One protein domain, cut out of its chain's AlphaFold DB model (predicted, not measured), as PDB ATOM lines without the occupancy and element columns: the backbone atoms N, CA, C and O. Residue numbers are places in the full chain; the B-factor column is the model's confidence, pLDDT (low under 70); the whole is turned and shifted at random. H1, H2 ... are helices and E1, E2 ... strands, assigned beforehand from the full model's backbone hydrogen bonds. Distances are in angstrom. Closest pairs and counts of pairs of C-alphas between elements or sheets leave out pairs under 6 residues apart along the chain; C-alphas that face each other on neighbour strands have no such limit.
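Overview. This is residues 31 to 167 of the 168 residues of an uncharacterized protein of Deltaproteobacteria bacterium (UniProt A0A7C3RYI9). Two twisted four-strand sheets lie face to face as a sandwich, with the long helix H4 packed along the outer side of the sheet E1 E2 E3 E6 and the short helix H3 over the outer side of the sheet E5 E4 E7 E8, near one end of it. The short helices H1 and H2 lie at opposite ends of the sandwich, where the chain passes from one sheet to the other. The printed part has 137 residues with eight named strands and four named helices, in the order E1 E2 E3 H1 E4 E5 E6 H2 E7 H3 E8 H4; the class is mixed, helices and strands. Both sheets are antiparallel throughout, in the orders E1 - E2 - E3 - E6 and E5 - E4 - E7 - E8. The whole is compact, with a radius of gyration of the C-alphas of 14.5 A, and flat in outline, spanning 42 by 42 by 21 A.

Along the chain. E1, residues 36 to 39, begins at C-alpha 36 (31.549, 13.399, 16.240). E2, residues 42 to 49, and E3, residues 58 to 65, measure 22.8 A and 22.9 A from first to last C-alpha. H1 holds residues 68 to 72. E4, residues 75 to 81, is 19.7 A long, and E5, residues 88 to 96, is 20.8 A long and bends by 56 degrees at residue 91. E6, residues 100 to 106, is 20.2 A long and is followed directly by H2, residues 107 to 110. E7, residues 115 to 121, is 19.5 A long and begins at C-alpha 115 (24.893, 2.336, 26.681). H3 holds residues 124 to 129 and E8 residues 134 to 138. H4, residues 151 to 165, is 21.6 A long and ends at C-alpha 165 (38.792, 17.097, 10.963).

Arrangement. E1, E2 and E3 form a meander, each strand the antiparallel neighbour of the one before. N 37 and O 44 are 2.9 A apart between E1 and E2, and N 45 and O 62 are 2.8 A apart between E2 and E3, both within hydrogen-bond range. E6 is the antiparallel neighbour of E3, with N 61 and O 103 2.9 A apart. In the other sheet, N 89 and O 80 are 2.9 A apart between E5 and E4, N 77 and O 119 are 2.9 A apart between E4 and E7, and N 118 and O 136 are 2.8 A apart between E7 and E8, each pair within hydrogen-bond range. In the sandwich, two sheets face to face, the facing parts are 10.4 A centre to centre and the strands of one stand at 30 degrees to those of the other. The closest C-alphas of E5 and E6 are those of Val 92 and Val 103, 7.7 A apart. H4 is on the sheet E1 E2 E3 E6 at a height over the sheet of 9.4 A and runs along the strands, at 26 degrees to E2 on the local plane; the C-alphas of Gly 47 and Leu 154 are their closest, 6.6 A apart. H3 is on the other sheet at a height of 8.3 A, over E4, and the closest C-alphas of H3 and E5 are those of Ala 127 and Gly 94, 5.0 A apart. H1 and H2 only graze the sheet E1 E2 E3 E6. In H3 and H4 every O i to N i+4 pair is within hydrogen-bond range; in H1 0 of 1 is, beside 2 of 2 O i to N i+3 pairs, and H2 is too short for an O i to N i+4 pair.

Size, cuts and confidence. The C-alphas farthest apart are those of Ser 85 and Lys 167, 42.0 A. The printed part has no cut. The link from E8 to H4, residues 139 to 150, is long; within it residues 147 to 148 pair in parallel with residues 48 to 49 of E2. The mean pLDDT of the printed part is 95.2, and residue 167 alone is under 70.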
ATOM      1  N   HIS A  31      33.699  10.037  28.006       96.50
ATOM      2  CA  HIS A  31      32.298  10.176  27.627       96.50
ATOM      3  C   HIS A  31      32.190  10.763  26.215       96.50
ATOM      4  O   HIS A  31      32.611  11.897  25.981       96.50
ATOM      5  N   GLY A  32      31.623   9.996  25.287       91.62
ATOM      6  CA  GLY A  32      31.176  10.496  23.996       91.62
ATOM      7  C   GLY A  32      29.770  11.070  24.136       91.62
ATOM      8  O   GLY A  32      28.831  10.333  24.418       91.62
ATOM      9  N   ALA A  33      29.634  12.386  23.991       86.50
ATOM     10  CA  ALA A  33      28.335  13.063  24.027       86.50
ATOM     11  C   ALA A  33      27.832  13.422  22.622       86.50
ATOM     12  O   ALA A  33      26.629  13.434  22.379       86.50
ATOM     13  N   ASP A  34      28.757  13.672  21.696       94.81
ATOM     14  CA  ASP A  34      28.455  14.174  20.361       94.81
ATOM     15  C   ASP A  34      28.535  13.085  19.291       94.81
ATOM     16  O   ASP A  34      29.227  12.075  19.433       94.81
ATOM     17  N   SER A  35      27.856  13.316  18.168       95.12
ATOM     18  CA  SER A  35      27.913  12.449  16.992       95.12
ATOM     19  C   SER A  35      29.267  12.436  16.296       95.12
ATOM     20  O   SER A  35      29.509  11.563  15.466       95.12
ATOM     21  N   VAL A  36      30.149  13.370  16.644       96.75
ATOM     22  CA  VAL A  36      31.549  13.399  16.240       96.75
ATOM     23  C   VAL A  36      32.391  13.525  17.498       96.75
ATOM     24  O   VAL A  36      32.296  14.513  18.218       96.75
ATOM     25  N   PHE A  37      33.222  12.526  17.761       96.31
ATOM     26  CA  PHE A  37      34.072  12.482  18.941       96.31
ATOM     27  C   PHE A  37      35.509  12.170  18.557       96.31
ATOM     28  O   PHE A  37      35.754  11.250  17.777       96.31
ATOM     29  N   GLU A  38      36.458  12.875  19.173       95.31
ATOM     30  CA  GLU A  38      37.884  12.696  18.905       95.31
ATOM     31  C   GLU A  38      38.706  12.622  20.179       95.31
ATOM     32  O   GLU A  38      38.703  13.556  20.987       95.31
ATOM     33  N   ARG A  39      39.468  11.542  20.348       95.88
ATOM     34  CA  ARG A  39      40.474  11.421  21.409       95.88
ATOM     35  C   ARG A  39      41.591  10.485  20.985       95.88
ATOM     36  O   ARG A  39      41.350   9.461  20.357       95.88
ATOM     37  N   GLN A  40      42.813  10.824  21.392       94.31
ATOM     38  CA  GLN A  40      43.998   9.967  21.255       94.31
ATOM     39  C   GLN A  40      44.206   9.426  19.829       94.31
ATOM     40  O   GLN A  40      44.529   8.259  19.630       94.31
ATOM     41  N   GLY A  41      43.977  10.278  18.824       93.94
ATOM     42  CA  GLY A  41      44.116   9.929  17.407       93.94
ATOM     43  C   GLY A  41      43.032   8.999  16.848       93.94
ATOM     44  O   GLY A  41      43.189   8.515  15.727       93.94
ATOM     45  N   MET A  42      41.957   8.757  17.601       96.31
ATOM     46  CA  MET A  42      40.754   8.061  17.150       96.31
ATOM     47  C   MET A  42      39.609   9.055  16.956       96.31
ATOM     48  O   MET A  42      39.354   9.879  17.837       96.31
ATOM     49  N   THR A  43      38.880   8.905  15.853       96.88
ATOM     50  CA  THR A  43      37.627   9.616  15.581       96.88
ATOM     51  C   THR A  43      36.484   8.604  15.525       96.88
ATOM     52  O   THR A  43      36.576   7.582  14.840       96.88
ATOM     53  N   LEU A  44      35.415   8.874  16.275       98.12
ATOM     54  CA  LEU A  44      34.181   8.096  16.300       98.12
ATOM     55  C   LEU A  44      33.059   8.968  15.734       98.12
ATOM     56  O   LEU A  44      32.851  10.086  16.204       98.12
ATOM     57  N   LEU A  45      32.350   8.453  14.734       98.19
ATOM     58  CA  LEU A  45      31.252   9.145  14.070       98.19
ATOM     59  C   LEU A  45      29.978   8.319  14.182       98.19
ATOM     60  O   LEU A  45      29.970   7.141  13.830       98.19
ATOM     61  N   TRP A  46      28.896   8.950  14.614       98.62
ATOM     62  CA  TRP A  46      27.570   8.351  14.658       98.62
ATOM     63  C   TRP A  46      26.691   8.883  13.537       98.62
ATOM     64  O   TRP A  46      26.743  10.063  13.188       98.62
ATOM     65  N   GLY A  47      25.851   8.011  12.998       98.31
ATOM     66  CA  GLY A  47      24.784   8.382  12.081       98.31
ATOM     67  C   GLY A  47      23.700   7.315  12.061       98.31
ATOM     68  O   GLY A  47      23.957   6.147  12.354       98.31
ATOM     69  N   ILE A  48      22.478   7.719  11.741       98.38
ATOM     70  CA  ILE A  48      21.315   6.833  11.760       98.38
ATOM     71  C   ILE A  48      20.757   6.723  10.347       98.38
ATOM     72  O   ILE A  48      20.485   7.726   9.693       98.38
ATOM     73  N   LEU A  49      20.552   5.499   9.877       98.50
ATOM     74  CA  LEU A  49      19.784   5.216   8.674       98.50
ATOM     75  C   LEU A  49      18.349   4.887   9.087       98.50
ATOM     76  O   LEU A  49      18.116   3.865   9.734       98.50
ATOM     77  N   LYS A  50      17.390   5.739   8.729       97.88
ATOM     78  CA  LYS A  50      15.982   5.510   9.056       97.88
ATOM     79  C   LYS A  50      15.380   4.444   8.153       97.88
ATOM     80  O   LYS A  50      15.483   4.527   6.928       97.88
ATOM     81  N   GLY A  51      14.686   3.507   8.778       95.88
ATOM     82  CA  GLY A  51      13.701   2.659   8.133       95.88
ATOM     83  C   GLY A  51      12.306   3.278   8.175       95.88
ATOM     84  O   GLY A  51      12.131   4.475   8.413       95.88
ATOM     85  N   LYS A  52      11.296   2.439   7.944       94.25
ATOM     86  CA  LYS A  52       9.879   2.816   8.076       94.25
ATOM     87  C   LYS A  52       9.453   2.946   9.544       94.25
ATOM     88  O   LYS A  52       8.492   3.647   9.835       94.25
ATOM     89  N   ASP A  53      10.178   2.278  10.432       92.56
ATOM     90  CA  ASP A  53       9.977   2.197  11.878       92.56
ATOM     91  C   ASP A  53      11.338   2.036  12.589       92.56
ATOM     92  O   ASP A  53      12.397   2.037  11.950       92.56
ATOM     93  N   GLU A  54      11.324   1.942  13.919       87.06
ATOM     94  CA  GLU A  54      12.532   1.757  14.738       87.06
ATOM     95  C   GLU A  54      13.240   0.420  14.447       87.06
ATOM     96  O   GLU A  54      14.468   0.386  14.377       87.06
ATOM     97  N   GLU A  55      12.487  -0.655  14.190       91.31
ATOM     98  CA  GLU A  55      13.030  -1.997  13.912       91.31
ATOM     99  C   GLU A  55      13.739  -2.088  12.555       91.31
ATOM    100  O   GLU A  55      14.697  -2.841  12.378       91.31
ATOM    101  N   SER A  56      13.297  -1.294  11.582       94.81
ATOM    102  CA  SER A  56      13.940  -1.164  10.274       94.81
ATOM    103  C   SER A  56      14.982  -0.041  10.217       94.81
ATOM    104  O   SER A  56      15.608   0.156   9.172       94.81
ATOM    105  N   SER A  57      15.193   0.681  11.323       97.62
ATOM    106  CA  SER A  57      16.213   1.724  11.453       97.62
ATOM    107  C   SER A  57      17.521   1.177  12.020       97.62
ATOM    108  O   SER A  57      17.550   0.282  12.864       97.62
ATOM    109  N   TRP A  58      18.635   1.758  11.586       98.31
ATOM    110  CA  TRP A  58      19.974   1.299  11.939       98.31
ATOM    111  C   TRP A  58      20.836   2.443  12.446       98.31
ATOM    112  O   TRP A  58      20.939   3.484  11.801       98.31
ATOM    113  N   ALA A  59      21.509   2.218  13.567       98.12
ATOM    114  CA  ALA A  59      22.580   3.076  14.034       98.12
ATOM    115  C   ALA A  59      23.920   2.579  13.484       98.12
ATOM    116  O   ALA A  59      24.237   1.388  13.546       98.12
ATOM    117  N   TYR A  60      24.707   3.512  12.966       98.44
ATOM    118  CA  TYR A  60      26.045   3.278  12.457       98.44
ATOM    119  C   TYR A  60      27.051   4.033  13.315       98.44
ATOM    120  O   TYR A  60      26.927   5.244  13.509       98.44
ATOM    121  N   LEU A  61      28.060   3.308  13.784       98.50
ATOM    122  CA  LEU A  61      29.245   3.844  14.432       98.50
ATOM    123  C   LEU A  61      30.439   3.614  13.508       98.50
ATOM    124  O   LEU A  61      30.820   2.475  13.235       98.50
ATOM    125  N   TYR A  62      31.043   4.696  13.042       97.94
ATOM    126  CA  TYR A  62      32.233   4.662  12.212       97.94
ATOM    127  C   TYR A  62      33.462   5.040  13.037       97.94
ATOM    128  O   TYR A  62      33.526   6.115  13.627       97.94
ATOM    129  N   ILE A  63      34.426   4.128  13.100       97.94
ATOM    130  CA  ILE A  63      35.627   4.200  13.929       97.94
ATOM    131  C   ILE A  63      36.824   4.353  12.998       97.94
ATOM    132  O   ILE A  63      37.084   3.495  12.152       97.94
ATOM    133  N   VAL A  64      37.562   5.449  13.148       96.00
ATOM    134  CA  VAL A  64      38.623   5.826  12.212       96.00
ATOM    135  C   VAL A  64      39.875   6.223  12.977       96.00
ATOM    136  O   VAL A  64      39.808   6.983  13.942       96.00
ATOM    137  N   ARG A  65      41.034   5.729  12.529       94.19
ATOM    138  CA  ARG A  65      42.330   6.249  12.982       94.19
ATOM    139  C   ARG A  65      42.635   7.525  12.200       94.19
ATOM    140  O   ARG A  65      42.784   7.472  10.979       94.19
ATOM    141  N   THR A  66      42.710   8.658  12.885       91.00
ATOM    142  CA  THR A  66      42.903   9.980  12.266       91.00
ATOM    143  C   THR A  66      44.232  10.627  12.644       91.00
ATOM    144  O   THR A  66      44.796  11.347  11.824       91.00
ATOM    145  N   GLY A  67      44.784  10.323  13.824       88.19
ATOM    146  CA  GLY A  67      46.060  10.868  14.302       88.19
ATOM    147  C   GLY A  67      47.101   9.796  14.634       88.19
ATOM    148  O   GLY A  67      46.762   8.637  14.862       88.19
ATOM    149  N   LYS A  68      48.377  10.202  14.730       91.12
ATOM    150  CA  LYS A  68      49.515   9.302  15.023       91.12
ATOM    151  C   LYS A  68      49.353   8.512  16.322       91.12
ATOM    152  O   LYS A  68      49.733   7.352  16.381       91.12
ATOM    153  N   GLU A  69      48.770   9.113  17.363       92.56
ATOM    154  CA  GLU A  69      48.541   8.400  18.629       92.56
ATOM    155  C   GLU A  69      47.603   7.193  18.447       92.56
ATOM    156  O   GLU A  69      47.788   6.171  19.107       92.56
ATOM    157  N   GLY A  70      46.670   7.266  17.492       93.06
ATOM    158  CA  GLY A  70      45.725   6.194  17.190       93.06
ATOM    159  C   GLY A  70      46.379   4.953  16.578       93.06
ATOM    160  O   GLY A  70      45.811   3.865  16.646       93.06
ATOM    161  N   GLU A  71      47.593   5.073  16.023       93.56
ATOM    162  CA  GLU A  71      48.341   3.948  15.440       93.56
ATOM    163  C   GLU A  71      48.708   2.882  16.474       93.56
ATOM    164  O   GLU A  71      48.894   1.720  16.112       93.56
ATOM    165  N   ARG A  72      48.772   3.253  17.761       95.56
ATOM    166  CA  ARG A  72      49.067   2.310  18.844       95.56
ATOM    167  C   ARG A  72      47.937   1.309  19.083       95.56
ATOM    168  O   ARG A  72      48.196   0.224  19.585       95.56
ATOM    169  N   PHE A  73      46.691   1.673  18.773       96.81
ATOM    170  CA  PHE A  73      45.536   0.810  19.001       96.81
ATOM    171  C   PHE A  73      45.369  -0.132  17.823       96.81
ATOM    172  O   PHE A  73      45.038   0.322  16.732       96.81
ATOM    173  N   GLN A  74      45.563  -1.433  18.022       97.19
ATOM    174  CA  GLN A  74      45.500  -2.440  16.961       97.19
ATOM    175  C   GLN A  74      44.163  -3.168  16.870       97.19
ATOM    176  O   GLN A  74      43.804  -3.625  15.783       97.19
ATOM    177  N   PHE A  75      43.410  -3.222  17.967       98.38
ATOM    178  CA  PHE A  75      42.138  -3.935  18.033       98.38
ATOM    179  C   PHE A  75      41.068  -3.092  18.718       98.38
ATOM    180  O   PHE A  75      41.373  -2.147  19.453       98.38
ATOM    181  N   PHE A  76      39.809  -3.444  18.482       98.56
ATOM    182  CA  PHE A  76      38.672  -2.841  19.153       98.56
ATOM    183  C   PHE A  76      37.571  -3.863  19.450       98.56
ATOM    184  O   PHE A  76      37.460  -4.909  18.809       98.56
ATOM    185  N   SER A  77      36.735  -3.522  20.424       98.56
ATOM    186  CA  SER A  77      35.489  -4.220  20.734       98.56
ATOM    187  C   SER A  77      34.388  -3.197  20.970       98.56
ATOM    188  O   SER A  77      34.661  -2.050  21.330       98.56
ATOM    189  N   VAL A  78      33.139  -3.620  20.810       98.50
ATOM    190  CA  VAL A  78      31.962  -2.819  21.147       98.50
ATOM    191  C   VAL A  78      31.019  -3.656  21.998       98.50
ATOM    192  O   VAL A  78      30.644  -4.761  21.607       98.50
ATOM    193  N   GLU A  79      30.630  -3.114  23.147       98.12
ATOM    194  CA  GLU A  79      29.665  -3.710  24.073       98.12
ATOM    195  C   GLU A  79      28.389  -2.861  24.121       98.12
ATOM    196  O   GLU A  79      28.456  -1.631  24.227       98.12
ATOM    197  N   ALA A  80      27.232  -3.520  24.097       98.12
ATOM    198  CA  ALA A  80      25.974  -2.966  24.578       98.12
ATOM    199  C   ALA A  80      25.874  -3.203  26.087       98.12
ATOM    200  O   ALA A  80      26.194  -4.295  26.556       98.12
ATOM    201  N   VAL A  81      25.443  -2.195  26.844       98.06
ATOM    202  CA  VAL A  81      25.356  -2.290  28.305       98.06
ATOM    203  C   VAL A  81      24.046  -1.699  28.811       98.06
ATOM    204  O   VAL A  81      23.665  -0.595  28.417       98.06
ATOM    205  N   ASP A  82      23.380  -2.424  29.704       96.62
ATOM    206  CA  ASP A  82      22.300  -1.878  30.527       96.62
ATOM    207  C   ASP A  82      22.921  -1.016  31.646       96.62
ATOM    208  O   ASP A  82      23.684  -1.535  32.467       96.62
ATOM    209  N   PRO A  83      22.638   0.299  31.700       90.94
ATOM    210  CA  PRO A  83      23.251   1.197  32.679       90.94
ATOM    211  C   PRO A  83      22.808   0.941  34.128       90.94
ATOM    212  O   PRO A  83      23.446   1.460  35.044       90.94
ATOM    213  N   PHE A  84      21.735   0.179  34.352       91.81
ATOM    214  CA  PHE A  84      21.211  -0.132  35.681       91.81
ATOM    215  C   PHE A  84      21.743  -1.468  36.200       91.81
ATOM    216  O   PHE A  84      22.277  -1.523  37.309       91.81
ATOM    217  N   SER A  85      21.634  -2.541  35.409       94.94
ATOM    218  CA  SER A  85      22.098  -3.877  35.818       94.94
ATOM    219  C   SER A  85      23.587  -4.126  35.553       94.94
ATOM    220  O   SER A  85      24.172  -5.029  36.148       94.94
ATOM    221  N   ASN A  86      24.216  -3.321  34.687       94.56
ATOM    222  CA  ASN A  86      25.538  -3.570  34.100       94.56
ATOM    223  C   ASN A  86      25.638  -4.876  33.295       94.56
ATOM    224  O   ASN A  86      26.753  -5.329  33.019       94.56
ATOM    225  N   GLU A  87      24.515  -5.478  32.892       97.06
ATOM    226  CA  GLU A  87      24.535  -6.588  31.942       97.06
ATOM    227  C   GLU A  87      25.166  -6.125  30.625       97.06
ATOM    228  O   GLU A  87      24.839  -5.056  30.102       97.06
ATOM    229  N   LYS A  88      26.083  -6.938  30.095       96.44
ATOM    230  CA  LYS A  88      26.843  -6.634  28.884       96.44
ATOM    231  C   LYS A  88      26.575  -7.651  27.797       96.44
ATOM    232  O   LYS A  88      26.497  -8.848  28.057       96.44
ATOM    233  N   GLU A  89      26.569  -7.164  26.570       97.31
ATOM    234  CA  GLU A  89      26.454  -7.980  25.375       97.31
ATOM    235  C   GLU A  89      27.463  -7.518  24.327       97.31
ATOM    236  O   GLU A  89      27.615  -6.321  24.068       97.31
ATOM    237  N   TRP A  90      28.185  -8.465  23.733       97.56
ATOM    238  CA  TRP A  90      29.153  -8.162  22.685       97.56
ATOM    239  C   TRP A  90      28.434  -7.850  21.374       97.56
ATOM    240  O   TRP A  90      27.715  -8.691  20.849       97.56
ATOM    241  N   ILE A  91      28.702  -6.671  20.812       97.81
ATOM    242  CA  ILE A  91      28.342  -6.331  19.427       97.81
ATOM    243  C   ILE A  91      29.508  -6.688  18.502       97.81
ATOM    244  O   ILE A  91      29.317  -7.281  17.446       97.81
ATOM    245  N   VAL A  92      30.727  -6.333  18.916       97.88
ATOM    246  CA  VAL A  92      31.984  -6.668  18.235       97.88
ATOM    247  C   VAL A  92      32.998  -7.083  19.291       97.88
ATOM    248  O   VAL A  92      33.097  -6.422  20.326       97.88
ATOM    249  N   ARG A  93      33.771  -8.145  19.045       97.62
ATOM    250  CA  ARG A  93      34.743  -8.662  20.017       97.62
ATOM    251  C   ARG A  93      36.117  -8.880  19.387       97.62
ATOM    252  O   ARG A  93      36.301  -9.811  18.613       97.62
ATOM    253  N   GLY A  94      37.079  -8.049  19.785       96.81
ATOM    254  CA  GLY A  94      38.502  -8.213  19.488       96.81
ATOM    255  C   GLY A  94      38.853  -8.105  18.006       96.81
ATOM    256  O   GLY A  94      39.792  -8.750  17.550       96.81
ATOM    257  N   GLU A  95      38.106  -7.312  17.241       97.75
ATOM    258  CA  GLU A  95      38.372  -7.132  15.818       97.75
ATOM    259  C   GLU A  95      39.580  -6.231  15.575       97.75
ATOM    260  O   GLU A  95      39.868  -5.305  16.335       97.75
ATOM    261  N   LYS A  96      40.285  -6.475  14.467       97.38
ATOM    262  CA  LYS A  96      41.416  -5.646  14.055       97.38
ATOM    263  C   LYS A  96      40.930  -4.294  13.532       97.38
ATOM    264  O   LYS A  96      40.037  -4.217  12.687       97.38
ATOM    265  N   LEU A  97      41.583  -3.222  13.965       95.75
ATOM    266  CA  LEU A  97      41.383  -1.891  13.400       95.75
ATOM    267  C   LEU A  97      42.076  -1.797  12.031       95.75
ATOM    268  O   LEU A  97      43.296  -1.927  11.920       95.75
ATOM    269  N   THR A  98      41.301  -1.551  10.976       86.62
ATOM    270  CA  THR A  98      41.741  -1.525   9.568       86.62
ATOM    271  C   THR A  98      41.713  -0.106   8.989       86.62
ATOM    272  O   THR A  98      41.373   0.119   7.830       86.62
ATOM    273  N   GLY A  99      42.059   0.889   9.811       77.81
ATOM    274  CA  GLY A  99      42.045   2.317   9.463       77.81
ATOM    275  C   GLY A  99      40.642   2.931   9.415       77.81
ATOM    276  O   GLY A  99      40.477   4.079   9.826       77.81
ATOM    277  N   LYS A 100      39.641   2.162   8.970       90.50
ATOM    278  CA  LYS A 100      38.219   2.511   8.897       90.50
ATOM    279  C   LYS A 100      37.379   1.275   9.226       90.50
ATOM    280  O   LYS A 100      37.309   0.352   8.421       90.50
ATOM    281  N   ASN A 101      36.706   1.280  10.368       96.81
ATOM    282  CA  ASN A 101      35.846   0.188  10.819       96.81
ATOM    283  C   ASN A 101      34.430   0.721  11.026       96.81
ATOM    284  O   ASN A 101      34.252   1.804  11.571       96.81
ATOM    285  N   MET A 102      33.420  -0.026  10.590       97.19
ATOM    286  CA  MET A 102      32.021   0.378  10.705       97.19
ATOM    287  C   MET A 102      31.252  -0.677  11.486       97.19
ATOM    288  O   MET A 102      31.229  -1.841  11.101       97.19
ATOM    289  N   VAL A 103      30.617  -0.250  12.570       97.94
ATOM    290  CA  VAL A 103      29.759  -1.080  13.409       97.94
ATOM    291  C   VAL A 103      28.318  -0.678  13.153       97.94
ATOM    292  O   VAL A 103      27.981   0.507  13.163       97.94
ATOM    293  N   LYS A 104      27.471  -1.672  12.900       96.94
ATOM    294  CA  LYS A 104      26.051  -1.499  12.610       96.94
ATOM    295  C   LYS A 104      25.236  -2.175  13.708       96.94
ATOM    296  O   LYS A 104      25.498  -3.326  14.046       96.94
ATOM    297  N   SER A 105      24.244  -1.475  14.245       96.88
ATOM    298  CA  SER A 105      23.340  -2.003  15.273       96.88
ATOM    299  C   SER A 105      21.897  -1.604  14.961       96.88
ATOM    300  O   SER A 105      21.685  -0.474  14.504       96.88
ATOM    301  N   PRO A 106      20.895  -2.476  15.191       96.31
ATOM    302  CA  PRO A 106      19.495  -2.072  15.095       96.31
ATOM    303  C   PRO A 106      19.238  -0.895  16.033       96.31
ATOM    304  O   PRO A 106      19.759  -0.881  17.152       96.31
ATOM    305  N   ARG A 107      18.456   0.099  15.612       95.75
ATOM    306  CA  ARG A 107      18.151   1.251  16.475       95.75
ATOM    307  C   ARG A 107      17.362   0.822  17.717       95.75
ATOM    308  O   ARG A 107      17.668   1.285  18.813       95.75
ATOM    309  N   SER A 108      16.472  -0.160  17.571       95.19
ATOM    310  CA  SER A 108      15.734  -0.787  18.677       95.19
ATOM    311  C   SER A 108      16.635  -1.412  19.754       95.19
ATOM    312  O   SER A 108      16.272  -1.409  20.928       95.19
ATOM    313  N   SER A 109      17.866  -1.831  19.420       94.75
ATOM    314  CA  SER A 109      18.823  -2.399  20.396       94.75
ATOM    315  C   SER A 109      19.270  -1.422  21.494       94.75
ATOM    316  O   SER A 109      19.953  -1.818  22.440       94.75
ATOM    317  N   PHE A 110      18.941  -0.136  21.368       94.88
ATOM    318  CA  PHE A 110      19.232   0.884  22.371       94.88
ATOM    319  C   PHE A 110      18.108   1.053  23.401       94.88
ATOM    320  O   PHE A 110      18.278   1.848  24.316       94.88
ATOM    321  N   ALA A 111      16.987   0.331  23.282       91.88
ATOM    322  CA  ALA A 111      15.876   0.427  24.230       91.88
ATOM    323  C   ALA A 111      16.198  -0.214  25.594       91.88
ATOM    324  O   ALA A 111      15.943   0.393  26.629       91.88
ATOM    325  N   GLU A 112      16.776  -1.419  25.594       89.69
ATOM    326  CA  GLU A 112      17.091  -2.165  26.825       89.69
ATOM    327  C   GLU A 112      18.526  -1.907  27.294       89.69
ATOM    328  O   GLU A 112      18.774  -1.478  28.419       89.69
ATOM    329  N   LYS A 113      19.494  -2.111  26.396       95.50
ATOM    330  CA  LYS A 113      20.907  -1.825  26.643       95.50
ATOM    331  C   LYS A 113      21.241  -0.489  25.997       95.50
ATOM    332  O   LYS A 113      21.692  -0.452  24.856       95.50
ATOM    333  N   THR A 114      20.985   0.619  26.686       95.44
ATOM    334  CA  THR A 114      21.123   1.964  26.093       95.44
ATOM    335  C   THR A 114      22.582   2.357  25.861       95.44
ATOM    336  O   THR A 114      22.891   3.056  24.895       95.44
ATOM    337  N   MET A 115      23.500   1.907  26.723       97.44
ATOM    338  CA  MET A 115      24.893   2.336  26.681       97.44
ATOM    339  C   MET A 115      25.685   1.554  25.628       97.44
ATOM    340  O   MET A 115      25.497   0.352  25.429       97.44
ATOM    341  N   ARG A 116      26.623   2.236  24.966       98.12
ATOM    342  CA  ARG A 116      27.653   1.616  24.126       98.12
ATOM    343  C   ARG A 116      29.023   1.907  24.709       98.12
ATOM    344  O   ARG A 116      29.351   3.068  24.938       98.12
ATOM    345  N   ARG A 117      29.825   0.865  24.928       98.25
ATOM    346  CA  ARG A 117      31.247   0.982  25.278       98.25
ATOM    347  C   ARG A 117      32.071   0.540  24.080       98.25
ATOM    348  O   ARG A 117      31.885  -0.563  23.581       98.25
ATOM    349  N   ILE A 118      32.985   1.392  23.638       98.50
ATOM    350  CA  ILE A 118      33.940   1.116  22.573       98.50
ATOM    351  C   ILE A 118      35.301   0.974  23.237       98.50
ATOM    352  O   ILE A 118      35.829   1.937  23.796       98.50
ATOM    353  N   LEU A 119      35.837  -0.238  23.216       98.50
ATOM    354  CA  LEU A 119      37.086  -0.601  23.863       98.50
ATOM    355  C   LEU A 119      38.187  -0.634  22.808       98.50
ATOM    356  O   LEU A 119      38.005  -1.244  21.758       98.50
ATOM    357  N   PHE A 120      39.322  -0.007  23.097       98.19
ATOM    358  CA  PHE A 120      40.484   0.046  22.217       98.19
ATOM    359  C   PHE A 120      41.680  -0.627  22.879       98.19
ATOM    360  O   PHE A 120      42.012  -0.312  24.024       98.19
ATOM    361  N   PHE A 121      42.331  -1.513  22.129       97.81
ATOM    362  CA  PHE A 121      43.410  -2.365  22.619       97.81
ATOM    363  C   PHE A 121      44.683  -2.164  21.811       97.81
ATOM    364  O   PHE A 121      44.635  -1.963  20.592       97.81
ATOM    365  N   THR A 122      45.828  -2.253  22.475       96.94
ATOM    366  CA  THR A 122      47.139  -2.145  21.818       96.94
ATOM    367  C   THR A 122      47.585  -3.434  21.125       96.94
ATOM    368  O   THR A 122      48.265  -3.374  20.102       96.94
ATOM    369  N   ASP A 123      47.143  -4.593  21.612       97.06
ATOM    370  CA  ASP A 123      47.476  -5.903  21.056       97.06
ATOM    371  C   ASP A 123      46.311  -6.909  21.179       97.06
ATOM    372  O   ASP A 123      45.262  -6.620  21.762       97.06
ATOM    373  N   SER A 124      46.472  -8.087  20.570       97.06
ATOM    374  CA  SER A 124      45.435  -9.125  20.554       97.06
ATOM    375  C   SER A 124      45.226  -9.767  21.923       97.06
ATOM    376  O   SER A 124      44.107 -10.145  22.253       97.06
ATOM    377  N   LYS A 125      46.278  -9.856  22.744       96.75
ATOM    378  CA  LYS A 125      46.201 -10.441  24.084       96.75
ATOM    379  C   LYS A 125      45.347  -9.566  25.001       96.75
ATOM    380  O   LYS A 125      44.488 -10.077  25.713       96.75
ATOM    381  N   GLY A 126      45.531  -8.249  24.946       95.50
ATOM    382  CA  GLY A 126      44.685  -7.283  25.639       95.50
ATOM    383  C   GLY A 126      43.227  -7.389  25.197       95.50
ATOM    384  O   GLY A 126      42.333  -7.376  26.045       95.50
ATOM    385  N   ALA A 127      42.978  -7.577  23.898       96.31
ATOM    386  CA  ALA A 127      41.631  -7.780  23.367       96.31
ATOM    387  C   ALA A 127      40.973  -9.080  23.872       96.31
ATOM    388  O   ALA A 127      39.794  -9.072  24.229       96.31
ATOM    389  N   GLU A 128      41.727 -10.177  23.951       95.69
ATOM    390  CA  GLU A 128      41.262 -11.464  24.489       95.69
ATOM    391  C   GLU A 128      40.971 -11.393  25.997       95.69
ATOM    392  O   GLU A 128      39.940 -11.888  26.457       95.69
ATOM    393  N   GLU A 129      41.850 -10.737  26.760       94.56
ATOM    394  CA  GLU A 129      41.746 -10.582  28.216       94.56
ATOM    395  C   GLU A 129      40.795  -9.444  28.644       94.56
ATOM    396  O   GLU A 129      40.542  -9.269  29.836       94.56
ATOM    397  N   GLY A 130      40.275  -8.651  27.700       92.69
ATOM    398  CA  GLY A 130      39.414  -7.496  27.980       92.69
ATOM    399  C   GLY A 130      40.138  -6.308  28.630       92.69
ATOM    400  O   GLY A 130      39.498  -5.438  29.220       92.69
ATOM    401  N   LYS A 131      41.468  -6.247  28.523       94.81
ATOM    402  CA  LYS A 131      42.313  -5.183  29.084       94.81
ATOM    403  C   LYS A 131      42.462  -4.037  28.091       94.81
ATOM    404  O   LYS A 131      43.477  -3.916  27.421       94.81
ATOM    405  N   ALA A 132      41.420  -3.223  27.971       96.69
ATOM    406  CA  ALA A 132      41.462  -2.039  27.119       96.69
ATOM    407  C   ALA A 132      42.355  -0.948  27.724       96.69
ATOM    408  O   ALA A 132      42.325  -0.710  28.930       96.69
ATOM    409  N   GLU A 133      43.085  -0.220  26.885       96.31
ATOM    410  CA  GLU A 133      43.849   0.962  27.295       96.31
ATOM    411  C   GLU A 133      43.008   2.241  27.216       96.31
ATOM    412  O   GLU A 133      43.243   3.202  27.957       96.31
ATOM    413  N   MET A 134      42.015   2.260  26.326       97.62
ATOM    414  CA  MET A 134      41.051   3.348  26.198       97.62
ATOM    415  C   MET A 134      39.643   2.792  26.027       97.62
ATOM    416  O   MET A 134      39.416   1.866  25.250       97.62
ATOM    417  N   VAL A 135      38.690   3.410  26.719       98.19
ATOM    418  CA  VAL A 135      37.265   3.150  26.539       98.19
ATOM    419  C   VAL A 135      36.564   4.463  26.233       98.19
ATOM    420  O   VAL A 135      36.694   5.431  26.978       98.19
ATOM    421  N   VAL A 136      35.797   4.495  25.150       98.38
ATOM    422  CA  VAL A 136      34.847   5.578  24.882       98.38
ATOM    423  C   VAL A 136      33.455   5.037  25.152       98.38
ATOM    424  O   VAL A 136      33.094   3.995  24.608       98.38
ATOM    425  N   PHE A 137      32.674   5.707  25.992       97.75
ATOM    426  CA  PHE A 137      31.314   5.281  26.302       97.75
ATOM    427  C   PHE A 137      30.287   6.352  25.939       97.75
ATOM    428  O   PHE A 137      30.510   7.542  26.153       97.75
ATOM    429  N   TYR A 138      29.147   5.900  25.427       97.94
ATOM    430  CA  TYR A 138      27.967   6.703  25.116       97.94
ATOM    431  C   TYR A 138      26.798   6.153  25.923       97.94
ATOM    432  O   TYR A 138      26.531   4.958  25.839       97.94
ATOM    433  N   ARG A 139      26.100   6.982  26.709       95.50
ATOM    434  CA  ARG A 139      24.983   6.519  27.566       95.50
ATOM    435  C   ARG A 139      23.737   6.088  26.779       95.50
ATOM    436  O   ARG A 139      22.932   5.309  27.288       95.50
ATOM    437  N   SER A 140      23.611   6.597  25.563       95.00
ATOM    438  CA  SER A 140      22.553   6.361  24.581       95.00
ATOM    439  C   SER A 140      23.135   6.579  23.182       95.00
ATOM    440  O   SER A 140      24.319   6.900  23.041       95.00
ATOM    441  N   LEU A 141      22.314   6.470  22.135       95.38
ATOM    442  CA  LEU A 141      22.654   7.148  20.882       95.38
ATOM    443  C   LEU A 141      22.865   8.646  21.160       95.38
ATOM    444  O   LEU A 141      22.092   9.208  21.940       95.38
ATOM    445  N   PRO A 142      23.888   9.292  20.567       96.00
ATOM    446  CA  PRO A 142      24.055  10.732  20.707       96.00
ATOM    447  C   PRO A 142      22.826  11.470  20.182       96.00
ATOM    448  O   PRO A 142      22.398  11.217  19.056       96.00
ATOM    449  N   ASP A 143      22.325  12.445  20.936       93.88
ATOM    450  CA  ASP A 143      21.198  13.286  20.501       93.88
ATOM    451  C   ASP A 143      21.542  14.111  19.249       93.88
ATOM    452  O   ASP A 143      20.669  14.526  18.490       93.88
ATOM    453  N   THR A 144      22.835  14.331  19.006       96.00
ATOM    454  CA  THR A 144      23.356  15.027  17.826       96.00
ATOM    455  C   THR A 144      23.615  14.095  16.637       96.00
ATOM    456  O   THR A 144      24.166  14.546  15.630       96.00
ATOM    457  N   ALA A 145      23.267  12.801  16.721       97.12
ATOM    458  CA  ALA A 145      23.433  11.848  15.624       97.12
ATOM    459  C   ALA A 145      22.471  12.179  14.470       97.12
ATOM    460  O   ALA A 145      21.254  12.086  14.639       97.12
ATOM    461  N   PRO A 146      22.979  12.554  13.282       97.62
ATOM    462  CA  PRO A 146      22.112  12.898  12.168       97.62
ATOM    463  C   PRO A 146      21.423  11.659  11.595       97.62
ATOM    464  O   PRO A 146      21.993  10.565  11.534       97.62
ATOM    465  N   GLU A 147      20.196  11.861  11.123       98.06
ATOM    466  CA  GLU A 147      19.371  10.825  10.511       98.06
ATOM    467  C   GLU A 147      19.325  10.973   8.985       98.06
ATOM    468  O   GLU A 147      19.171  12.070   8.443       98.06
ATOM    469  N   PHE A 148      19.402   9.851   8.272       98.25
ATOM    470  CA  PHE A 148      19.422   9.792   6.814       98.25
ATOM    471  C   PHE A 148      18.422   8.766   6.287       98.25
ATOM    472  O   PHE A 148      18.184   7.736   6.906       98.25
ATOM    473  N   LEU A 149      17.878   9.022   5.096       97.19
ATOM    474  CA  LEU A 149      16.955   8.111   4.401       97.19
ATOM    475  C   LEU A 149      17.652   7.191   3.384       97.19
ATOM    476  O   LEU A 149      17.001   6.400   2.714       97.19
ATOM    477  N   SER A 150      18.965   7.339   3.201       97.06
ATOM    478  CA  SER A 150      19.725   6.588   2.200       97.06
ATOM    479  C   SER A 150      21.161   6.382   2.652       97.06
ATOM    480  O   SER A 150      21.786   7.331   3.137       97.06
ATOM    481  N   GLU A 151      21.709   5.203   2.377       96.12
ATOM    482  CA  GLU A 151      23.093   4.847   2.712       96.12
ATOM    483  C   GLU A 151      24.115   5.798   2.077       96.12
ATOM    484  O   GLU A 151      25.036   6.244   2.754       96.12
ATOM    485  N   GLY A 152      23.908   6.211   0.822       97.50
ATOM    486  CA  GLY A 152      24.832   7.126   0.140       97.50
ATOM    487  C   GLY A 152      24.985   8.483   0.842       97.50
ATOM    488  O   GLY A 152      26.092   9.016   0.931       97.50
ATOM    489  N   LYS A 153      23.897   9.032   1.404       97.94
ATOM    490  CA  LYS A 153      23.947  10.287   2.181       97.94
ATOM    491  C   LYS A 153      24.643  10.103   3.527       97.94
ATOM    492  O   LYS A 153      25.427  10.966   3.908       97.94
ATOM    493  N   LEU A 154      24.382   8.986   4.209       98.00
ATOM    494  CA  LEU A 154      25.060   8.631   5.458       98.00
ATOM    495  C   LEU A 154      26.575   8.503   5.234       98.00
ATOM    496  O   LEU A 154      27.365   9.096   5.965       98.00
ATOM    497  N   GLN A 155      26.982   7.791   4.182       96.62
ATOM    498  CA  GLN A 155      28.391   7.641   3.829       96.62
ATOM    499  C   GLN A 155      29.036   8.990   3.476       96.62
ATOM    500  O   GLN A 155      30.106   9.310   3.992       96.62
ATOM    501  N   SER A 156      28.363   9.811   2.663       97.44
ATOM    502  CA  SER A 156      28.850  11.153   2.306       97.44
ATOM    503  C   SER A 156      29.032  12.039   3.541       97.44
ATOM    504  O   SER A 156      30.009  12.780   3.631       97.44
ATOM    505  N   TYR A 157      28.119  11.949   4.515       97.44
ATOM    506  CA  TYR A 157      28.246  12.648   5.791       97.44
ATOM    507  C   TYR A 157      29.505  12.221   6.551       97.44
ATOM    508  O   TYR A 157      30.263  13.086   6.989       97.44
ATOM    509  N   PHE A 158      29.768  10.918   6.671       96.88
ATOM    510  CA  PHE A 158      30.970  10.431   7.348       96.88
ATOM    511  C   PHE A 158      32.258  10.885   6.657       96.88
ATOM    512  O   PHE A 158      33.197  11.321   7.321       96.88
ATOM    513  N   GLU A 159      32.311  10.822   5.329       95.44
ATOM    514  CA  GLU A 159      33.474  11.270   4.561       95.44
ATOM    515  C   GLU A 159      33.717  12.777   4.713       95.44
ATOM    516  O   GLU A 159      34.851  13.207   4.941       95.44
ATOM    517  N   GLU A 160      32.655  13.579   4.650       95.75
ATOM    518  CA  GLU A 160      32.715  15.026   4.835       95.75
ATOM    519  C   GLU A 160      33.115  15.403   6.268       95.75
ATOM    520  O   GLU A 160      33.949  16.293   6.451       95.75
ATOM    521  N   ALA A 161      32.586  14.705   7.279       94.69
ATOM    522  CA  ALA A 161      32.972  14.894   8.673       94.69
ATOM    523  C   ALA A 161      34.475  14.647   8.856       94.69
ATOM    524  O   ALA A 161      35.176  15.526   9.349       94.69
ATOM    525  N   LEU A 162      35.008  13.525   8.355       93.19
ATOM    526  CA  LEU A 162      36.449  13.242   8.403       93.19
ATOM    527  C   LEU A 162      37.288  14.279   7.648       93.19
ATOM    528  O   LEU A 162      38.405  14.594   8.053       93.19
ATOM    529  N   ARG A 163      36.782  14.807   6.528       92.81
ATOM    530  CA  ARG A 163      37.480  15.831   5.742       92.81
ATOM    531  C   ARG A 163      37.600  17.150   6.502       92.81
ATOM    532  O   ARG A 163      38.583  17.860   6.296       92.81
ATOM    533  N   ARG A 164      36.615  17.493   7.336       89.00
ATOM    534  CA  ARG A 164      36.656  18.687   8.194       89.00
ATOM    535  C   ARG A 164      37.714  18.542   9.284       89.00
ATOM    536  O   ARG A 164      38.529  19.437   9.414       89.00
ATOM    537  N   GLN A 165      37.804  17.370   9.908       81.12
ATOM    538  CA  GLN A 165      38.792  17.097  10.963       81.12
ATOM    539  C   GLN A 165      40.250  17.147  10.482       81.12
ATOM    540  O   GLN A 165      41.157  17.400  11.256       81.12
ATOM    541  N   LYS A 166      40.505  16.920   9.187       73.44
ATOM    542  CA  LYS A 166      41.857  17.035   8.606       73.44
ATOM    543  C   LYS A 166      42.295  18.470   8.301       73.44
ATOM    544  O   LYS A 166      43.432  18.657   7.871       73.44
ATOM    545  N   LYS A 167      41.377  19.438   8.351       61.31
ATOM    546  CA  LYS A 167      41.652  20.837   7.988       61.31
ATOM    547  C   LYS A 167      42.025  21.707   9.187       61.31
ATOM    548  O   LYS A 167      42.543  22.797   8.951       61.31
TER     549      LYS A 167